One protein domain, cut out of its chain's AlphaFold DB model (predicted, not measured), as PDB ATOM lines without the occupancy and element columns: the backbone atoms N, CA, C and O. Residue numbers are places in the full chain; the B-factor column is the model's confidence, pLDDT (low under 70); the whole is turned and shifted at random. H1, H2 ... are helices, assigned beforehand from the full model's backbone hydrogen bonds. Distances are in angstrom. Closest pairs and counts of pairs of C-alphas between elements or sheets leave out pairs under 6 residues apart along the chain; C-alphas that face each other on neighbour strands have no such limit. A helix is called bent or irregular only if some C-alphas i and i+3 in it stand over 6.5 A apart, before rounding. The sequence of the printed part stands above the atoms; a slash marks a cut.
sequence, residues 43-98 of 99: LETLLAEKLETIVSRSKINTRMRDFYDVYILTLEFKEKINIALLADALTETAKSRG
ATOM      1  N   LEU A  43     -30.461 -46.338 -28.146       95.06
ATOM      2  CA  LEU A  43     -31.599 -45.442 -27.954       95.06
ATOM      3  C   LEU A  43     -32.930 -46.204 -27.968       95.06
ATOM      4  O   LEU A  43     -33.824 -45.903 -27.180       95.06
ATOM      5  N   GLU A  44     -33.042 -47.209 -28.830       97.06
ATOM      6  CA  GLU A  44     -34.230 -48.034 -29.006       97.06
ATOM      7  C   GLU A  44     -34.529 -48.883 -27.770       97.06
ATOM      8  O   GLU A  44     -35.664 -48.885 -27.302       97.06
ATOM      9  N   THR A  45     -33.521 -49.533 -27.181       96.31
ATOM     10  CA  THR A  45     -33.675 -50.307 -25.939       96.31
ATOM     11  C   THR A  45     -34.022 -49.385 -24.771       96.31
ATOM     12  O   THR A  45     -34.929 -49.681 -23.996       96.31
ATOM     13  N   LEU A  46     -33.371 -48.219 -24.674       95.56
ATOM     14  CA  LEU A  46     -33.674 -47.233 -23.633       95.56
ATOM     15  C   LEU A  46     -35.128 -46.736 -23.713       95.56
ATOM     16  O   LEU A  46     -35.803 -46.609 -22.689       95.56
ATOM     17  N   LEU A  47     -35.617 -46.436 -24.919       96.94
ATOM     18  CA  LEU A  47     -37.005 -46.027 -25.143       96.94
ATOM     19  C   LEU A  47     -37.981 -47.180 -24.884       96.94
ATOM     20  O   LEU A  47     -38.999 -46.961 -24.227       96.94
ATOM     21  N   ALA A  48     -37.664 -48.390 -25.347       96.81
ATOM     22  CA  ALA A  48     -38.463 -49.593 -25.139       96.81
ATOM     23  C   ALA A  48     -38.735 -49.856 -23.651       96.81
ATOM     24  O   ALA A  48     -39.888 -50.034 -23.262       96.81
ATOM     25  N   GLU A  49     -37.713 -49.788 -22.797       94.88
ATOM     26  CA  GLU A  49     -37.874 -49.982 -21.351       94.88
ATOM     27  C   GLU A  49     -38.777 -48.940 -20.693       94.88
ATOM     28  O   GLU A  49     -39.576 -49.274 -19.809       94.88
ATOM     29  N   LYS A  50     -38.658 -47.676 -21.108       95.56
ATOM     30  CA  LYS A  50     -39.485 -46.585 -20.579       95.56
ATOM     31  C   LYS A  50     -40.932 -46.733 -21.019       95.56
ATOM     32  O   LYS A  50     -41.831 -46.619 -20.189       95.56
ATOM     33  N   LEU A  51     -41.155 -47.017 -22.301       95.81
ATOM     34  CA  LEU A  51     -42.485 -47.233 -22.861       95.81
ATOM     35  C   LEU A  51     -43.165 -48.450 -22.234       95.81
ATOM     36  O   LEU A  51     -44.309 -48.334 -21.797       95.81
ATOM     37  N   GLU A  52     -42.460 -49.577 -22.108       94.94
ATOM     38  CA  GLU A  52     -42.978 -50.771 -21.435       94.94
ATOM     39  C   GLU A  52     -43.376 -50.439 -19.995       94.94
ATOM     40  O   GLU A  52     -44.513 -50.693 -19.611       94.94
ATOM     41  N   THR A  53     -42.500 -49.770 -19.236       93.62
ATOM     42  CA  THR A  53     -42.779 -49.388 -17.840       93.62
ATOM     43  C   THR A  53     -44.010 -48.489 -17.734       93.62
ATOM     44  O   THR A  53     -44.806 -48.618 -16.798       93.62
ATOM     45  N   ILE A  54     -44.165 -47.551 -18.675       94.75
ATOM     46  CA  ILE A  54     -45.314 -46.648 -18.732       94.75
ATOM     47  C   ILE A  54     -46.610 -47.430 -18.938       94.75
ATOM     48  O   ILE A  54     -47.588 -47.191 -18.223       94.75
ATOM     49  N   VAL A  55     -46.604 -48.361 -19.891       93.38
ATOM     50  CA  VAL A  55     -47.774 -49.157 -20.264       93.38
ATOM     51  C   VAL A  55     -48.125 -50.165 -19.169       93.38
ATOM     52  O   VAL A  55     -49.275 -50.192 -18.726       93.38
ATOM     53  N   SER A  56     -47.153 -50.928 -18.665       92.06
ATOM     54  CA  SER A  56     -47.388 -52.001 -17.690       92.06
ATOM     55  C   SER A  56     -47.868 -51.492 -16.331       92.06
ATOM     56  O   SER A  56     -48.657 -52.155 -15.659       92.06
ATOM     57  N   ARG A  57     -47.472 -50.276 -15.930       87.44
ATOM     58  CA  ARG A  57     -47.924 -49.657 -14.668       87.44
ATOM     59  C   ARG A  57     -49.276 -48.949 -14.758       87.44
ATOM     60  O   ARG A  57     -49.907 -48.730 -13.720       87.44
ATOM     61  N   SER A  58     -49.729 -48.602 -15.964       85.44
ATOM     62  CA  SER A  58     -51.044 -48.008 -16.238       85.44
ATOM     63  C   SER A  58     -51.442 -46.911 -15.222       85.44
ATOM     64  O   SER A  58     -50.657 -46.011 -14.922       85.44
ATOM     65  N   LYS A  59     -52.658 -46.968 -14.659       73.81
ATOM     66  CA  LYS A  59     -53.248 -45.945 -13.771       73.81
ATOM     67  C   LYS A  59     -52.510 -45.707 -12.442       73.81
ATOM     68  O   LYS A  59     -52.802 -44.714 -11.787       73.81
ATOM     69  N   ILE A  60     -51.579 -46.575 -12.033       77.19
ATOM     70  CA  ILE A  60     -50.825 -46.455 -10.763       77.19
ATOM     71  C   ILE A  60     -49.396 -45.936 -11.025       77.19
ATOM     72  O   ILE A  60     -48.512 -45.989 -10.170       77.19
ATOM     73  N   ASN A  61     -49.121 -45.436 -12.231       77.44
ATOM     74  CA  ASN A  61     -47.779 -45.015 -12.589       77.44
ATOM     75  C   ASN A  61     -47.359 -43.712 -11.877       77.44
ATOM     76  O   ASN A  61     -47.822 -42.623 -12.201       77.44
ATOM     77  N   THR A  62     -46.422 -43.825 -10.933       84.56
ATOM     78  CA  THR A  62     -45.790 -42.696 -10.225       84.56
ATOM     79  C   THR A  62     -44.469 -42.244 -10.857       84.56
ATOM     80  O   THR A  62     -43.849 -41.284 -10.396       84.56
ATOM     81  N   ARG A  63     -44.010 -42.904 -11.926       86.44
ATOM     82  CA  ARG A  63     -42.752 -42.601 -12.617       86.44
ATOM     83  C   ARG A  63     -42.934 -41.549 -13.706       86.44
ATOM     84  O   ARG A  63     -42.632 -41.774 -14.871       86.44
ATOM     85  N   MET A  64     -43.362 -40.349 -13.316       90.50
ATOM     86  CA  MET A  64     -43.525 -39.220 -14.251       90.50
ATOM     87  C   MET A  64     -42.249 -38.901 -15.050       90.50
ATOM     88  O   MET A  64     -42.329 -38.408 -16.172       90.50
ATOM     89  N   ARG A  65     -41.070 -39.219 -14.497       93.38
ATOM     90  CA  ARG A  65     -39.784 -39.062 -15.187       93.38
ATOM     91  C   ARG A  65     -39.695 -39.892 -16.469       93.38
ATOM     92  O   ARG A  65     -39.142 -39.391 -17.435       93.38
ATOM     93  N   ASP A  66     -40.278 -41.090 -16.517       94.56
ATOM     94  CA  ASP A  66     -40.219 -41.925 -17.724       94.56
ATOM     95  C   ASP A  66     -40.938 -41.252 -18.904       94.56
ATOM     96  O   ASP A  66     -40.433 -41.275 -20.023       94.56
ATOM     97  N   PHE A  67     -42.063 -40.570 -18.654       94.38
ATOM     98  CA  PHE A  67     -42.759 -39.784 -19.679       94.38
ATOM     99  C   PHE A  67     -41.911 -38.612 -20.176       94.38
ATOM    100  O   PHE A  67     -41.843 -38.367 -21.379       94.38
ATOM    101  N   TYR A  68     -41.261 -37.894 -19.254       95.62
ATOM    102  CA  TYR A  68     -40.376 -36.787 -19.611       95.62
ATOM    103  C   TYR A  68     -39.177 -37.270 -20.428       95.62
ATOM    104  O   TYR A  68     -38.839 -36.661 -21.438       95.62
ATOM    105  N   ASP A  69     -38.577 -38.389 -20.030       95.75
ATOM    106  CA  ASP A  69     -37.448 -38.985 -20.730       95.75
ATOM    107  C   ASP A  69     -37.849 -39.418 -22.149       95.75
ATOM    108  O   ASP A  69     -37.141 -39.102 -23.099       95.75
ATOM    109  N   VAL A  70     -39.006 -40.066 -22.332       96.50
ATOM    110  CA  VAL A  70     -39.525 -40.394 -23.676       96.50
ATOM    111  C   VAL A  70     -39.735 -39.126 -24.505       96.50
ATOM    112  O   VAL A  70     -39.331 -39.085 -25.669       96.50
ATOM    113  N   TYR A  71     -40.330 -38.086 -23.917       96.56
ATOM    114  CA  TYR A  71     -40.568 -36.816 -24.598       96.56
ATOM    115  C   TYR A  71     -39.263 -36.161 -25.066       96.56
ATOM    116  O   TYR A  71     -39.119 -35.879 -26.254       96.56
ATOM    117  N   ILE A  72     -38.299 -35.960 -24.162       97.12
ATOM    118  CA  ILE A  72     -37.048 -35.271 -24.496       97.12
ATOM    119  C   ILE A  72     -36.183 -36.104 -25.444       97.12
ATOM    120  O   ILE A  72     -35.625 -35.558 -26.387       97.12
ATOM    121  N   LEU A  73     -36.124 -37.429 -25.272       95.94
ATOM    122  CA  LEU A  73     -35.365 -38.297 -26.177       95.94
ATOM    123  C   LEU A  73     -35.964 -38.296 -27.585       95.94
ATOM    124  O   LEU A  73     -35.226 -38.250 -28.566       95.94
ATOM    125  N   THR A  74     -37.293 -38.296 -27.693       95.12
ATOM    126  CA  THR A  74     -37.967 -38.203 -28.994       95.12
ATOM    127  C   THR A  74     -37.782 -36.824 -29.618       95.12
ATOM    128  O   THR A  74     -37.657 -36.737 -30.833       95.12
ATOM    129  N   LEU A  75     -37.746 -35.753 -28.822       96.31
ATOM    130  CA  LEU A  75     -37.514 -34.397 -29.318       96.31
ATOM    131  C   LEU A  75     -36.084 -34.223 -29.854       96.31
ATOM    132  O   LEU A  75     -35.907 -33.760 -30.977       96.31
ATOM    133  N   GLU A  76     -35.081 -34.633 -29.077       95.88
ATOM    134  CA  GLU A  76     -33.661 -34.404 -29.376       95.88
ATOM    135  C   GLU A  76     -33.085 -35.401 -30.390       95.88
ATOM    136  O   GLU A  76     -32.170 -35.079 -31.149       95.88
ATOM    137  N   PHE A  77     -33.599 -36.635 -30.411       95.19
ATOM    138  CA  PHE A  77     -33.009 -37.728 -31.186       95.19
ATOM    139  C   PHE A  77     -33.953 -38.338 -32.218       95.19
ATOM    140  O   PHE A  77     -33.631 -39.394 -32.754       95.19
ATOM    141  N   LYS A  78     -35.071 -37.676 -32.550       93.62
ATOM    142  CA  LYS A  78     -36.088 -38.179 -33.491       93.62
ATOM    143  C   LYS A  78     -35.506 -38.839 -34.740       93.62
ATOM    144  O   LYS A  78     -35.910 -39.935 -35.105       93.62
ATOM    145  N   GLU A  79     -34.560 -38.164 -35.385       95.19
ATOM    146  CA  GLU A  79     -33.960 -38.601 -36.652       95.19
ATOM    147  C   GLU A  79     -33.028 -39.810 -36.503       95.19
ATOM    148  O   GLU A  79     -32.722 -40.480 -37.484       95.19
ATOM    149  N   LYS A  80     -32.572 -40.096 -35.280       94.62
ATOM    150  CA  LYS A  80     -31.695 -41.228 -34.963       94.62
ATOM    151  C   LYS A  80     -32.464 -42.464 -34.510       94.62
ATOM    152  O   LYS A  80     -31.849 -43.517 -34.401       94.62
ATOM    153  N   ILE A  81     -33.762 -42.339 -34.232       95.69
ATOM    154  CA  ILE A  81     -34.589 -43.457 -33.783       95.69
ATOM    155  C   ILE A  81     -34.942 -44.320 -34.989       95.69
ATOM    156  O   ILE A  81     -35.692 -43.904 -35.878       95.69
ATOM    157  N   ASN A  82     -34.463 -45.559 -34.989       96.81
ATOM    158  CA  ASN A  82     -34.938 -46.564 -35.922       96.81
ATOM    159  C   ASN A  82     -36.243 -47.173 -35.392       96.81
ATOM    160  O   ASN A  82     -36.243 -47.967 -34.456       96.81
ATOM    161  N   ILE A  83     -37.366 -46.819 -36.020       96.75
ATOM    162  CA  ILE A  83     -38.700 -47.265 -35.593       96.75
ATOM    163  C   ILE A  83     -38.868 -48.789 -35.661       96.75
ATOM    164  O   ILE A  83     -39.515 -49.359 -34.785       96.75
ATOM    165  N   ALA A  84     -38.282 -49.456 -36.660       97.38
ATOM    166  CA  ALA A  84     -38.353 -50.912 -36.757       97.38
ATOM    167  C   ALA A  84     -37.598 -51.568 -35.593       97.38
ATOM    168  O   ALA A  84     -38.147 -52.415 -34.895       97.38
ATOM    169  N   LEU A  85     -36.384 -51.087 -35.314       97.56
ATOM    170  CA  LEU A  85     -35.594 -51.587 -34.195       97.56
ATOM    171  C   LEU A  85     -36.226 -51.255 -32.834       97.56
ATOM    172  O   LEU A  85     -36.152 -52.063 -31.916       97.56
ATOM    173  N   LEU A  86     -36.880 -50.099 -32.696       97.62
ATOM    174  CA  LEU A  86     -37.641 -49.752 -31.495       97.62
ATOM    175  C   LEU A  86     -38.804 -50.721 -31.262       97.62
ATOM    176  O   LEU A  86     -39.041 -51.120 -30.124       97.62
ATOM    177  N   ALA A  87     -39.522 -51.112 -32.319       97.50
ATOM    178  CA  ALA A  87     -40.599 -52.094 -32.216       97.50
ATOM    179  C   ALA A  87     -40.072 -53.473 -31.783       97.50
ATOM    180  O   ALA A  87     -40.661 -54.113 -30.904       97.50
ATOM    181  N   ASP A  88     -38.937 -53.897 -32.342       97.38
ATOM    182  CA  ASP A  88     -38.260 -55.134 -31.945       97.38
ATOM    183  C   ASP A  88     -37.801 -55.066 -30.483       97.38
ATOM    184  O   ASP A  88     -38.107 -55.957 -29.691       97.38
ATOM    185  N   ALA A  89     -37.134 -53.976 -30.092       97.25
ATOM    186  CA  ALA A  89     -36.666 -53.764 -28.728       97.25
ATOM    187  C   ALA A  89     -37.825 -53.772 -27.725       97.25
ATOM    188  O   ALA A  89     -37.743 -54.459 -26.713       97.25
ATOM    189  N   LEU A  90     -38.934 -53.090 -28.027       97.06
ATOM    190  CA  LEU A  90     -40.123 -53.080 -27.172       97.06
ATOM    191  C   LEU A  90     -40.711 -54.482 -26.997       97.06
ATOM    192  O   LEU A  90     -41.046 -54.872 -25.879       97.06
ATOM    193  N   THR A  91     -40.790 -55.248 -28.084       96.25
ATOM    194  CA  THR A  91     -41.277 -56.632 -28.059       96.25
ATOM    195  C   THR A  91     -40.392 -57.513 -27.179       96.25
ATOM    196  O   THR A  91     -40.893 -58.284 -26.360       96.25
ATOM    197  N   GLU A  92     -39.073 -57.406 -27.322       95.88
ATOM    198  CA  GLU A  92     -38.128 -58.205 -26.544       95.88
ATOM    199  C   GLU A  92     -38.082 -57.790 -25.068       95.88
ATOM    200  O   GLU A  92     -38.020 -58.660 -24.197       95.88
ATOM    201  N   THR A  93     -38.196 -56.495 -24.766       95.31
ATOM    202  CA  THR A  93     -38.309 -55.994 -23.391       95.31
ATOM    203  C   THR A  93     -39.587 -56.490 -22.713       95.31
ATOM    204  O   THR A  93     -39.512 -56.991 -21.592       95.31
ATOM    205  N   ALA A  94     -40.738 -56.416 -23.388       94.69
ATOM    206  CA  ALA A  94     -42.017 -56.896 -22.861       94.69
ATOM    207  C   ALA A  94     -41.978 -58.410 -22.580       94.69
ATOM    208  O   ALA A  94     -42.234 -58.848 -21.457       94.69
ATOM    209  N   LYS A  95     -41.484 -59.210 -23.540       94.31
ATOM    210  CA  LYS A  95     -41.253 -60.656 -23.345       94.31
ATOM    211  C   LYS A  95     -40.344 -60.945 -22.152       94.31
ATOM    212  O   LYS A  95     -40.636 -61.845 -21.372       94.31
ATOM    213  N   SER A  96     -39.252 -60.192 -22.006       92.25
ATOM    214  CA  SER A  96     -38.307 -60.359 -20.895       92.25
ATOM    215  C   SER A  96     -38.932 -60.033 -19.536       92.25
ATOM    216  O   SER A  96     -38.511 -60.590 -18.523       92.25
ATOM    217  N   ARG A  97     -39.917 -59.130 -19.503       90.81
ATOM    218  CA  ARG A  97     -40.618 -58.689 -18.286       90.81
ATOM    219  C   ARG A  97     -41.932 -59.434 -18.035       90.81
ATOM    220  O   ARG A  97     -42.503 -59.288 -16.958       90.81
ATOM    221  N   GLY A  98     -42.369 -60.270 -18.979       90.38
ATOM    222  CA  GLY A  98     -43.608 -61.040 -18.894       90.38
ATOM    223  C   GLY A  98     -44.869 -60.183 -19.022       90.38
ATOM    224  O   GLY A  98     -45.881 -60.520 -18.406       90.38
TER     225      GLY A  98
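AT A GLANCE: This is residues 43 to 98 of the 99 residues of the protein "Nucleotidyltransferase AbiEii toxin of type IV toxin-antitoxin system" of Halanaerobium sp. DL-01 (UniProt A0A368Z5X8). Three helices make a small flat body with H1 in the middle: H2 folds back along H1 as a helical hairpin, and H3 crosses H1 at a steep angle. H2 and H3 both pack on H1 but stay apart from each other, and the two turns between the helices are tight. The printed part has 56 residues with three named helices, in the order H1, H2, H3, and no named strand; the class is all helix. The whole is compact, with a radius of gyration of the C-alphas of 11.2 A, and spans 32 by 24 by 12 A.

IN THESE COORDINATES: H1 is residues 43 to 60, from C-alpha 43 at (-31.599, -45.442, -27.954) to C-alpha 60 at (-50.825, -46.455, -10.763), and measures 25.8 A. It has a kink of 28 degrees near residue 54, and it is irregular, with C-alphas 56 and 59 standing 9.3 A apart. H2 is residues 64 to 80 and measures 23.9 A. It has a kink of 46 degrees near residue 74, and it is irregular, with C-alphas 76 and 79 standing 8.4 A apart. H3 is residues 83 to 97, measures 20.8 A and ends at C-alpha 97 at (-40.618, -58.689, -18.286).

HOW THE PARTS SIT: H1 touches H2 with residues 47 to 54 alone, and H2 touches H1 with residues 66 to 73 alone. The closest C-alphas of this pair are those of Lys 50 and Asp 66, 5.5 A apart. H1 and H2 run opposite ways at a shallow tilt of 30 degrees and form a helical hairpin. H1 touches H3 with residues 44 to 52 alone, and the closest C-alphas are those of Ala 48 and Leu 90, 4.4 A apart. H1 and H3 run the same way at a steep tilt of 53 degrees. H2 and H3 are apart, though they follow each other in the chain. In H3 every O i to N i+4 pair is within hydrogen-bond range; in H1 12 of 14 such pairs are, and in H2 11 of 13.

THE WHOLE: The two C-alphas farthest apart are those of Ile 60 and Glu 79, at 31.9 A, and the first and last printed C-alphas, those of Leu 43 and Gly 98, are 21.7 A apart. The printed part has no cut. The links from H1 to H2, with 3 residues, and from H2 to H3, with 2 residues, are tight. The mean pLDDT of the printed part of this model is 93.6, and no printed residue is under 70.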